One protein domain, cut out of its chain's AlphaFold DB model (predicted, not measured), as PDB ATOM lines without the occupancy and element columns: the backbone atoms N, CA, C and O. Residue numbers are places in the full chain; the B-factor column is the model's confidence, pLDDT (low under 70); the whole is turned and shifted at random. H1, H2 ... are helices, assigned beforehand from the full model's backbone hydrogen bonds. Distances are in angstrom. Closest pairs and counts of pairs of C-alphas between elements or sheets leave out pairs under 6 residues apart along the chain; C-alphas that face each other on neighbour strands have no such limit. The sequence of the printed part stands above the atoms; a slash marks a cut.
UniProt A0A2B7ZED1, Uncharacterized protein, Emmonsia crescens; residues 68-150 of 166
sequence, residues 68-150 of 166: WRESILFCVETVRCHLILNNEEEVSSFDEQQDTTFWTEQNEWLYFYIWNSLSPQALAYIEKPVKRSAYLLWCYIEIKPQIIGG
ATOM      1  N   TRP A  68     212.375 194.060 216.185       93.94
ATOM      2  CA  TRP A  68     212.262 192.961 217.138       93.94
ATOM      3  C   TRP A  68     210.890 192.953 217.826       93.94
ATOM      4  O   TRP A  68     210.211 191.927 217.829       93.94
ATOM      5  N   ARG A  69     210.449 194.104 218.342       92.94
ATOM      6  CA  ARG A  69     209.184 194.274 219.063       92.94
ATOM      7  C   ARG A  69     207.993 193.873 218.197       92.94
ATOM      8  O   ARG A  69     207.164 193.079 218.631       92.94
ATOM      9  N   GLU A  70     207.924 194.385 216.971       92.75
ATOM     10  CA  GLU A  70     206.871 194.037 216.011       92.75
ATOM     11  C   GLU A  70     206.876 192.542 215.677       92.75
ATOM     12  O   GLU A  70     205.816 191.926 215.605       92.75
ATOM     13  N   SER A  71     208.057 191.930 215.551       92.81
ATOM     14  CA  SER A  71     208.175 190.488 215.316       92.81
ATOM     15  C   SER A  71     207.654 189.653 216.485       92.81
ATOM     16  O   SER A  71     207.017 188.625 216.246       92.81
ATOM     17  N   ILE A  72     207.907 190.060 217.733       93.19
ATOM     18  CA  ILE A  72     207.341 189.381 218.906       93.19
ATOM     19  C   ILE A  72     205.816 189.528 218.909       93.19
ATOM     20  O   ILE A  72     205.119 188.523 219.043       93.19
ATOM     21  N   LEU A  73     205.297 190.745 218.703       92.81
ATOM     22  CA  LEU A  73     203.853 191.014 218.700       92.81
ATOM     23  C   LEU A  73     203.112 190.227 217.606       92.81
ATOM     24  O   LEU A  73     202.097 189.587 217.875       92.81
ATOM     25  N   PHE A  74     203.671 190.183 216.398       92.00
ATOM     26  CA  PHE A  74     203.142 189.369 215.306       92.00
ATOM     27  C   PHE A  74     203.101 187.874 215.666       92.00
ATOM     28  O   PHE A  74     202.127 187.169 215.382       92.00
ATOM     29  N   CYS A  75     204.157 187.378 216.315       92.25
ATOM     30  CA  CYS A  75     204.250 185.986 216.731       92.25
ATOM     31  C   CYS A  75     203.177 185.632 217.773       92.25
ATOM     32  O   CYS A  75     202.436 184.667 217.572       92.25
ATOM     33  N   VAL A  76     203.030 186.432 218.839       92.50
ATOM     34  CA  VAL A  76     202.037 186.178 219.905       92.50
ATOM     35  C   VAL A  76     200.597 186.263 219.414       92.50
ATOM     36  O   VAL A  76     199.734 185.529 219.904       92.50
ATOM     37  N   GLU A  77     200.328 187.121 218.431       91.56
ATOM     38  CA  GLU A  77     199.027 187.191 217.777       91.56
ATOM     39  C   GLU A  77     198.761 185.909 216.980       91.56
ATOM     40  O   GLU A  77     197.729 185.261 217.175       91.56
ATOM     41  N   THR A  78     199.739 185.472 216.183       90.31
ATOM     42  CA  THR A  78     199.641 184.262 215.354       90.31
ATOM     43  C   THR A  78     199.430 182.996 216.189       90.31
ATOM     44  O   THR A  78     198.596 182.156 215.846       90.31
ATOM     45  N   VAL A  79     200.145 182.851 217.311       91.50
ATOM     46  CA  VAL A  79     199.983 181.699 218.221       91.50
ATOM     47  C   VAL A  79     198.831 181.862 219.213       91.50
ATOM     48  O   VAL A  79     198.543 180.941 219.977       91.50
ATOM     49  N   ARG A  80     198.145 183.011 219.181       91.31
ATOM     50  CA  ARG A  80     196.975 183.338 220.011       91.31
ATOM     51  C   ARG A  80     197.264 183.320 221.517       91.31
ATOM     52  O   ARG A  80     196.417 182.906 222.301       91.31
ATOM     53  N   CYS A  81     198.443 183.795 221.919       91.88
ATOM     54  CA  CYS A  81     198.799 184.030 223.326       91.88
ATOM     55  C   CYS A  81     198.986 185.525 223.655       91.88
ATOM     56  O   CYS A  81     199.518 185.865 224.707       91.88
ATOM     57  N   HIS A  82     198.549 186.422 222.764       91.31
ATOM     58  CA  HIS A  82     198.633 187.879 222.932       91.31
ATOM     59  C   HIS A  82     197.928 188.401 224.195       91.31
ATOM     60  O   HIS A  82     198.329 189.437 224.716       91.31
ATOM     61  N   LEU A  83     196.915 187.689 224.707       89.88
ATOM     62  CA  LEU A  83     196.197 188.070 225.929       89.88
ATOM     63  C   LEU A  83     197.130 188.194 227.137       89.88
ATOM     64  O   LEU A  83     196.955 189.119 227.917       89.88
ATOM     65  N   ILE A  84     198.179 187.369 227.220       92.88
ATOM     66  CA  ILE A  84     199.159 187.441 228.314       92.88
ATOM     67  C   ILE A  84     199.818 188.824 228.375       92.88
ATOM     68  O   ILE A  84     200.025 189.366 229.456       92.88
ATOM     69  N   LEU A  85     200.133 189.410 227.214       92.00
ATOM     70  CA  LEU A  85     200.728 190.746 227.143       92.00
ATOM     71  C   LEU A  85     199.666 191.844 227.259       92.00
ATOM     72  O   LEU A  85     199.862 192.801 227.999       92.00
ATOM     73  N   ASN A  86     198.546 191.706 226.544       89.50
ATOM     74  CA  ASN A  86     197.514 192.743 226.457       89.50
ATOM     75  C   ASN A  86     196.749 192.951 227.769       89.50
ATOM     76  O   ASN A  86     196.339 194.071 228.057       89.50
ATOM     77  N   ASN A  87     196.537 191.880 228.534       90.62
ATOM     78  CA  ASN A  87     195.813 191.909 229.802       90.62
ATOM     79  C   ASN A  87     196.749 192.027 231.012       90.62
ATOM     80  O   ASN A  87     196.281 191.923 232.142       90.62
ATOM     81  N   GLU A  88     198.053 192.211 230.788       90.94
ATOM     82  CA  GLU A  88     199.035 192.385 231.862       90.94
ATOM     83  C   GLU A  88     199.105 191.181 232.825       90.94
ATOM     84  O   GLU A  88     199.220 191.314 234.044       90.94
ATOM     85  N   GLU A  89     199.013 189.963 232.279       90.19
ATOM     86  CA  GLU A  89     198.866 188.744 233.075       90.19
ATOM     87  C   GLU A  89     200.209 188.311 233.687       90.19
ATOM     88  O   GLU A  89     201.006 187.572 233.100       90.19
ATOM     89  N   GLU A  90     200.468 188.751 234.921       87.94
ATOM     90  CA  GLU A  90     201.606 188.265 235.715       87.94
ATOM     91  C   GLU A  90     201.448 186.802 236.155       87.94
ATOM     92  O   GLU A  90     202.436 186.075 236.294       87.94
ATOM     93  N   VAL A  91     200.208 186.405 236.435       85.81
ATOM     94  CA  VAL A  91     199.801 185.098 236.957       85.81
ATOM     95  C   VAL A  91     198.493 184.678 236.297       85.81
ATOM     96  O   VAL A  91     197.741 185.524 235.813       85.81
ATOM     97  N   SER A  92     198.206 183.378 236.308       83.19
ATOM     98  CA  SER A  92     196.926 182.876 235.816       83.19
ATOM     99  C   SER A  92     195.772 183.440 236.650       83.19
ATOM    100  O   SER A  92     195.808 183.374 237.878       83.19
ATOM    101  N   SER A  93     194.759 183.984 235.977       78.06
ATOM    102  CA  SER A  93     193.516 184.484 236.580       78.06
ATOM    103  C   SER A  93     192.384 183.451 236.569       78.06
ATOM    104  O   SER A  93     191.276 183.752 237.007       78.06
ATOM    105  N   PHE A  94     192.641 182.247 236.049       78.88
ATOM    106  CA  PHE A  94     191.644 181.192 235.936       78.88
ATOM    107  C   PHE A  94     191.536 180.394 237.236       78.88
ATOM    108  O   PHE A  94     192.535 179.913 237.763       78.88
ATOM    109  N   ASP A  95     190.304 180.180 237.695       73.44
ATOM    110  CA  ASP A  95     190.020 179.274 238.815       73.44
ATOM    111  C   ASP A  95     189.985 177.801 238.362       73.44
ATOM    112  O   ASP A  95     190.169 176.874 239.154       73.44
ATOM    113  N   GLU A  96     189.758 177.559 237.065       77.62
ATOM    114  CA  GLU A  96     189.713 176.218 236.492       77.62
ATOM    115  C   GLU A  96     191.119 175.666 236.213       77.62
ATOM    116  O   GLU A  96     191.928 176.257 235.491       77.62
ATOM    117  N   GLN A  97     191.394 174.459 236.721       77.25
ATOM    118  CA  GLN A  97     192.697 173.798 236.583       77.25
ATOM    119  C   GLN A  97     193.126 173.601 235.116       77.25
ATOM    120  O   GLN A  97     194.318 173.682 234.806       77.25
ATOM    121  N   GLN A  98     192.184 173.325 234.204       74.69
ATOM    122  CA  GLN A  98     192.498 173.102 232.785       74.69
ATOM    123  C   GLN A  98     192.943 174.395 232.098       74.69
ATOM    124  O   GLN A  98     193.953 174.387 231.393       74.69
ATOM    125  N   ASP A  99     192.251 175.504 232.350       81.44
ATOM    126  CA  ASP A  99     192.606 176.802 231.777       81.44
ATOM    127  C   ASP A  99     193.887 177.357 232.408       81.44
ATOM    128  O   ASP A  99     194.754 177.858 231.693       81.44
ATOM    129  N   THR A 100     194.095 177.121 233.707       86.81
ATOM    130  CA  THR A 100     195.370 177.406 234.389       86.81
ATOM    131  C   THR A 100     196.541 176.666 233.737       86.81
ATOM    132  O   THR A 100     197.619 177.229 233.532       86.81
ATOM    133  N   THR A 101     196.338 175.396 233.375       88.25
ATOM    134  CA  THR A 101     197.369 174.569 232.730       88.25
ATOM    135  C   THR A 101     197.693 175.088 231.330       88.25
ATOM    136  O   THR A 101     198.866 175.233 230.987       88.25
ATOM    137  N   PHE A 102     196.671 175.408 230.527       90.50
ATOM    138  CA  PHE A 102     196.879 175.962 229.187       90.50
ATOM    139  C   PHE A 102     197.624 177.295 229.245       90.50
ATOM    140  O   PHE A 102     198.612 177.484 228.536       90.50
ATOM    141  N   TRP A 103     197.177 178.184 230.134       92.81
ATOM    142  CA  TRP A 103     197.799 179.479 230.364       92.81
ATOM    143  C   TRP A 103     199.271 179.335 230.760       92.81
ATOM    144  O   TRP A 103     200.130 180.022 230.213       92.81
ATOM    145  N   THR A 104     199.580 178.394 231.659       91.88
ATOM    146  CA  THR A 104     200.956 178.139 232.113       91.88
ATOM    147  C   THR A 104     201.861 177.754 230.947       91.88
ATOM    148  O   THR A 104     202.961 178.289 230.825       91.88
ATOM    149  N   GLU A 105     201.390 176.879 230.057       92.44
ATOM    150  CA  GLU A 105     202.150 176.464 228.877       92.44
ATOM    151  C   GLU A 105     202.388 177.635 227.910       92.44
ATOM    152  O   GLU A 105     203.498 177.814 227.407       92.44
ATOM    153  N   GLN A 106     201.371 178.474 227.685       94.19
ATOM    154  CA  GLN A 106     201.501 179.672 226.853       94.19
ATOM    155  C   GLN A 106     202.492 180.677 227.452       94.19
ATOM    156  O   GLN A 106     203.349 181.194 226.732       94.19
ATOM    157  N   ASN A 107     202.407 180.928 228.761       94.50
ATOM    158  CA  ASN A 107     203.301 181.830 229.479       94.50
ATOM    159  C   ASN A 107     204.752 181.329 229.454       94.50
ATOM    160  O   ASN A 107     205.654 182.099 229.128       94.50
ATOM    161  N   GLU A 108     204.991 180.049 229.748       93.50
ATOM    162  CA  GLU A 108     206.335 179.463 229.703       93.50
ATOM    163  C   GLU A 108     206.916 179.536 228.291       93.50
ATOM    164  O   GLU A 108     208.039 180.010 228.102       93.50
ATOM    165  N   TRP A 109     206.141 179.126 227.282       94.00
ATOM    166  CA  TRP A 109     206.577 179.199 225.895       94.00
ATOM    167  C   TRP A 109     206.939 180.631 225.492       94.00
ATOM    168  O   TRP A 109     208.022 180.853 224.944       94.00
ATOM    169  N   LEU A 110     206.080 181.607 225.801       94.94
ATOM    170  CA  LEU A 110     206.313 183.003 225.445       94.94
ATOM    171  C   LEU A 110     207.524 183.578 226.182       94.94
ATOM    172  O   LEU A 110     208.349 184.259 225.572       94.94
ATOM    173  N   TYR A 111     207.673 183.263 227.470       93.56
ATOM    174  CA  TYR A 111     208.833 183.665 228.259       93.56
ATOM    175  C   TYR A 111     210.126 183.183 227.599       93.56
ATOM    176  O   TYR A 111     211.042 183.976 227.385       93.56
ATOM    177  N   PHE A 112     210.204 181.900 227.232       92.12
ATOM    178  CA  PHE A 112     211.387 181.354 226.566       92.12
ATOM    179  C   PHE A 112     211.592 181.922 225.168       92.12
ATOM    180  O   PHE A 112     212.731 182.162 224.778       92.12
ATOM    181  N   TYR A 113     210.517 182.145 224.415       92.69
ATOM    182  CA  TYR A 113     210.596 182.737 223.086       92.69
ATOM    183  C   TYR A 113     211.202 184.146 223.145       92.69
ATOM    184  O   TYR A 113     212.181 184.423 222.454       92.69
ATOM    185  N   ILE A 114     210.700 185.000 224.044       92.81
ATOM    186  CA  ILE A 114     211.250 186.339 224.284       92.81
ATOM    187  C   ILE A 114     212.686 186.230 224.795       92.81
ATOM    188  O   ILE A 114     213.579 186.839 224.215       92.81
ATOM    189  N   TRP A 115     212.944 185.427 225.828       92.00
ATOM    190  CA  TRP A 115     214.274 185.296 226.426       92.00
ATOM    191  C   TRP A 115     215.340 184.855 225.416       92.00
ATOM    192  O   TRP A 115     216.412 185.450 225.343       92.00
ATOM    193  N   ASN A 116     215.038 183.846 224.596       91.44
ATOM    194  CA  ASN A 116     215.971 183.326 223.596       91.44
ATOM    195  C   ASN A 116     216.178 184.286 222.420       91.44
ATOM    196  O   ASN A 116     217.157 184.147 221.692       91.44
ATOM    197  N   SER A 117     215.273 185.248 222.224       92.31
ATOM    198  CA  SER A 117     215.428 186.298 221.214       92.31
ATOM    199  C   SER A 117     216.388 187.406 221.655       92.31
ATOM    200  O   SER A 117     216.696 188.300 220.875       92.31
ATOM    201  N   LEU A 118     216.882 187.383 222.893       91.19
ATOM    202  CA  LEU A 118     217.820 188.379 223.395       91.19
ATOM    203  C   LEU A 118     219.253 187.975 223.044       91.19
ATOM    204  O   LEU A 118     219.705 186.874 223.359       91.19
ATOM    205  N   SER A 119     219.999 188.884 222.414       89.56
ATOM    206  CA  SER A 119     221.438 188.689 222.219       89.56
ATOM    207  C   SER A 119     222.186 188.669 223.563       89.56
ATOM    208  O   SER A 119     221.709 189.248 224.545       89.56
ATOM    209  N   PRO A 120     223.400 188.090 223.624       86.31
ATOM    210  CA  PRO A 120     224.249 188.179 224.812       86.31
ATOM    211  C   PRO A 120     224.482 189.621 225.288       86.31
ATOM    212  O   PRO A 120     224.542 189.872 226.489       86.31
ATOM    213  N   GLN A 121     224.573 190.574 224.354       83.12
ATOM    214  CA  GLN A 121     224.715 191.997 224.652       83.12
ATOM    215  C   GLN A 121     223.476 192.539 225.369       83.12
ATOM    216  O   GLN A 121     223.617 193.219 226.379       83.12
ATOM    217  N   ALA A 122     222.272 192.205 224.897       83.06
ATOM    218  CA  ALA A 122     221.026 192.614 225.542       83.06
ATOM    219  C   ALA A 122     220.853 191.972 226.925       83.06
ATOM    220  O   ALA A 122     220.471 192.653 227.878       83.06
ATOM    221  N   LEU A 123     221.196 190.687 227.050       85.31
ATOM    222  CA  LEU A 123     221.125 189.948 228.312       85.31
ATOM    223  C   LEU A 123     222.011 190.551 229.408       85.31
ATOM    224  O   LEU A 123     221.640 190.487 230.575       85.31
ATOM    225  N   ALA A 124     223.133 191.188 229.060       82.56
ATOM    226  CA  ALA A 124     223.995 191.860 230.036       82.56
ATOM    227  C   ALA A 124     223.302 193.023 230.777       82.56
ATOM    228  O   ALA A 124     223.735 193.400 231.863       82.56
ATOM    229  N   TYR A 125     222.227 193.582 230.211       76.88
ATOM    230  CA  TYR A 125     221.480 194.710 230.783       76.88
ATOM    231  C   TYR A 125     220.131 194.314 231.394       76.88
ATOM    232  O   TYR A 125     219.451 195.149 232.008       76.88
ATOM    233  N   ILE A 126     219.731 193.054 231.220       76.88
ATOM    234  CA  ILE A 126     218.452 192.526 231.682       76.88
ATOM    235  C   ILE A 126     218.716 191.684 232.924       76.88
ATOM    236  O   ILE A 126     219.310 190.611 232.867       76.88
ATOM    237  N   GLU A 127     218.242 192.174 234.066       73.69
ATOM    238  CA  GLU A 127     218.186 191.355 235.267       73.69
ATOM    239  C   GLU A 127     217.120 190.281 235.066       73.69
ATOM    240  O   GLU A 127     215.995 190.571 234.651       73.69
ATOM    241  N   LYS A 128     217.485 189.023 235.316       70.31
ATOM    242  CA  LYS A 128     216.562 187.907 235.142       70.31
ATOM    243  C   LYS A 128     215.387 188.073 236.117       70.31
ATOM    244  O   LYS A 128     215.627 188.089 237.324       70.31
ATOM    245  N   PRO A 129     214.132 188.146 235.637       71.31
ATOM    246  CA  PRO A 129     212.982 188.302 236.519       71.31
ATOM    247  C   PRO A 129     212.881 187.140 237.516       71.31
ATOM    248  O   PRO A 129     213.046 185.979 237.136       71.31
ATOM    249  N   VAL A 130     212.579 187.448 238.784       72.69
ATOM    250  CA  VAL A 130     212.400 186.442 239.853       72.69
ATOM    251  C   VAL A 130     211.223 185.514 239.546       72.69
ATOM    252  O   VAL A 130     211.290 184.310 239.783       72.69
ATOM    253  N   LYS A 131     210.147 186.076 238.985       79.81
ATOM    254  CA  LYS A 131     208.990 185.323 238.496       79.81
ATOM    255  C   LYS A 131     209.166 185.007 237.015       79.81
ATOM    256  O   LYS A 131     209.522 185.883 236.229       79.81
ATOM    257  N   ARG A 132     208.819 183.786 236.610       85.12
ATOM    258  CA  ARG A 132     208.841 183.363 235.204       85.12
ATOM    259  C   ARG A 132     207.578 183.807 234.445       85.12
ATOM    260  O   ARG A 132     206.878 182.997 233.858       85.12
ATOM    261  N   SER A 133     207.265 185.102 234.501       91.62
ATOM    262  CA  SER A 133     206.143 185.703 233.769       91.62
ATOM    263  C   SER A 133     206.645 186.333 232.474       91.62
ATOM    264  O   SER A 133     207.575 187.146 232.488       91.62
ATOM    265  N   ALA A 134     206.030 185.951 231.356       94.00
ATOM    266  CA  ALA A 134     206.314 186.524 230.051       94.00
ATOM    267  C   ALA A 134     205.986 188.020 230.000       94.00
ATOM    268  O   ALA A 134     206.779 188.793 229.464       94.00
ATOM    269  N   TYR A 135     204.867 188.429 230.608       93.38
ATOM    270  CA  TYR A 135     204.475 189.833 230.709       93.38
ATOM    271  C   TYR A 135     205.519 190.657 231.470       93.38
ATOM    272  O   TYR A 135     206.001 191.666 230.962       93.38
ATOM    273  N   LEU A 136     205.970 190.186 232.639       91.12
ATOM    274  CA  LEU A 136     207.003 190.903 233.393       91.12
ATOM    275  C   LEU A 136     208.307 191.031 232.601       91.12
ATOM    276  O   LEU A 136     208.904 192.107 232.574       91.12
ATOM    277  N   LEU A 137     208.749 189.956 231.936       91.81
ATOM    278  CA  LEU A 137     209.933 190.001 231.074       91.81
ATOM    279  C   LEU A 137     209.765 191.023 229.940       91.81
ATOM    280  O   LEU A 137     210.683 191.802 229.681       91.81
ATOM    281  N   TRP A 138     208.600 191.037 229.295       92.12
ATOM    282  CA  TRP A 138     208.257 191.997 228.252       92.12
ATOM    283  C   TRP A 138     208.360 193.443 228.755       92.12
ATOM    284  O   TRP A 138     209.099 194.238 228.172       92.12
ATOM    285  N   CYS A 139     207.732 193.766 229.889       88.88
ATOM    286  CA  CYS A 139     207.791 195.102 230.488       88.88
ATOM    287  C   CYS A 139     209.219 195.537 230.832       88.88
ATOM    288  O   CYS A 139     209.596 196.680 230.571       88.88
ATOM    289  N   TYR A 140     210.047 194.638 231.376       86.69
ATOM    290  CA  TYR A 140     211.452 194.952 231.663       86.69
ATOM    291  C   TYR A 140     212.217 195.403 230.416       86.69
ATOM    292  O   TYR A 140     213.052 196.309 230.499       86.69
ATOM    293  N   ILE A 141     211.932 194.784 229.271       87.62
ATOM    294  CA  ILE A 141     212.557 195.125 227.994       87.62
ATOM    295  C   ILE A 141     211.974 196.439 227.450       87.62
ATOM    296  O   ILE A 141     212.748 197.298 227.025       87.62
ATOM    297  N   GLU A 142     210.652 196.641 227.526       84.12
ATOM    298  CA  GLU A 142     209.990 197.875 227.059       84.12
ATOM    299  C   GLU A 142     210.406 199.127 227.846       84.12
ATOM    300  O   GLU A 142     210.450 200.220 227.282       84.12
ATOM    301  N   ILE A 143     210.773 198.984 229.124       77.19
ATOM    302  CA  ILE A 143     211.253 200.095 229.964       77.19
ATOM    303  C   ILE A 143     212.735 200.421 229.689       77.19
ATOM    304  O   ILE A 143     213.172 201.555 229.899       77.19
ATOM    305  N   LYS A 144     213.532 199.461 229.193       67.94
ATOM    306  CA  LYS A 144     214.989 199.609 228.994       67.94
ATOM    307  C   LYS A 144     215.498 199.569 227.536       67.94
ATOM    308  O   LYS A 144     216.662 199.200 227.338       67.94
ATOM    309  N   PRO A 145     214.762 200.006 226.496       58.00
ATOM    310  CA  PRO A 145     215.233 199.867 225.117       58.00
ATOM    311  C   PRO A 145     216.501 200.694 224.841       58.00
ATOM    312  O   PRO A 145     217.312 200.315 224.001       58.00
ATOM    313  N   GLN A 146     216.723 201.787 225.584       51.62
ATOM    314  CA  GLN A 146     217.884 202.674 225.415       51.62
ATOM    315  C   GLN A 146     219.173 202.137 226.069       51.62
ATOM    316  O   GLN A 146     220.275 202.460 225.633       51.62
ATOM    317  N   ILE A 147     219.048 201.264 227.075       54.31
ATOM    318  CA  ILE A 147     220.190 200.709 227.823       54.31
ATOM    319  C   ILE A 147     220.848 199.563 227.042       54.31
ATOM    320  O   ILE A 147     222.068 199.417 227.057       54.31
ATOM    321  N   ILE A 148     220.056 198.817 226.266       56.09
ATOM    322  CA  ILE A 148     220.500 197.661 225.471       56.09
ATOM    323  C   ILE A 148     221.484 198.065 224.341       56.09
ATOM    324  O   ILE A 148     222.151 197.213 223.764       56.09
ATOM    325  N   GLY A 149     221.645 199.367 224.057       49.44
ATOM    326  CA  GLY A 149     222.595 199.917 223.077       49.44
ATOM    327  C   GLY A 149     223.782 200.711 223.646       49.44
ATOM    328  O   GLY A 149     224.498 201.330 222.865       49.44
ATOM    329  N   GLY A 150     223.999 200.741 224.967       42.91
ATOM    330  CA  GLY A 150     225.143 201.451 225.568       42.91
ATOM    331  C   GLY A 150     225.056 202.987 225.567       42.91
ATOM    332  O   GLY A 150     226.070 203.654 225.756       42.91
TER     333      GLY A 150
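AT A GLANCE: This is residues 68 to 150 of the 166 residues of an uncharacterized protein of Emmonsia crescens (UniProt A0A2B7ZED1). One long helix, H3, runs along much of an elongated body, and two shorter helices, H5 and H1, sit beside its later half, the centres of the three making a triangle. The small helix H2 packs on H5, the first part of H3 with residues 93 to 96 makes one end of the long axis, and the small helix H4 and the tail of residues 144 to 150 lie at the other end. The printed part has 83 residues with five named helices, H1 to H5 in chain order, and no named strand; the class is all helix. The whole is compact, with a radius of gyration of the C-alphas of 13.1 A, and its spans are 45 by 27 by 18 A.

IN THESE COORDINATES: H3, residues 97 to 116, is the longest helix, 28.3 A from C-alpha 97 at (192.697, 173.798, 236.583) to C-alpha 116 at (215.971, 183.326, 223.596). H5 covers residues 134 to 143 and measures 14.4 A, ending with C-alpha 143 at (211.253, 200.095, 229.964). H1, residues 68 to 78, measures 15.4 A and begins with C-alpha 68 at (212.262, 192.961, 217.138). H2, residues 83 to 86, and H4, residues 120 to 123, have four residues each and measure 4.9 A and 5.0 A.

HOW THE PARTS SIT: H3 touches H5 with residues 107 to 115 alone; the closest C-alphas, of Tyr 111 and Ala 134, are 4.2 A apart. These two run the same way at a tilt of 38 degrees, only just steep. H2 touches H5, the closest C-alphas being those of Leu 85 and Tyr 135 at 5.3 A. H2 and H3 are close but not clearly touching, with the C-alphas of Ile 84 and Asn 107 closest at 7.1 A. H1 and H3 are also close but not clearly touching: the closest C-alphas, of Ile 72 and Ile 114, are 7.3 A apart, and the two run opposite ways at a shallow tilt of 27 degrees. H1 and H2 are near each other, while H1 and H5 are apart. H4 touches no helix; it is only just apart from H3, with their closest C-alphas at 8.5 A. In H1, H3 and H5 every O i to N i+4 pair is within hydrogen-bond range; H2 and H4 are too short for such a pair, and the one O i to N i+3 pair in each is within range.

THE WHOLE: The two C-alphas farthest apart, of Glu 96 and Gly 150, are separated by 44.8 A. The printed part has no cut. The links H1 to H2 and H3 to H4 are tight, H2 to H3 and H4 to H5 are short, and no link is long. The mean pLDDT of the printed part is 84.9, and residues 144 to 150 are under 70.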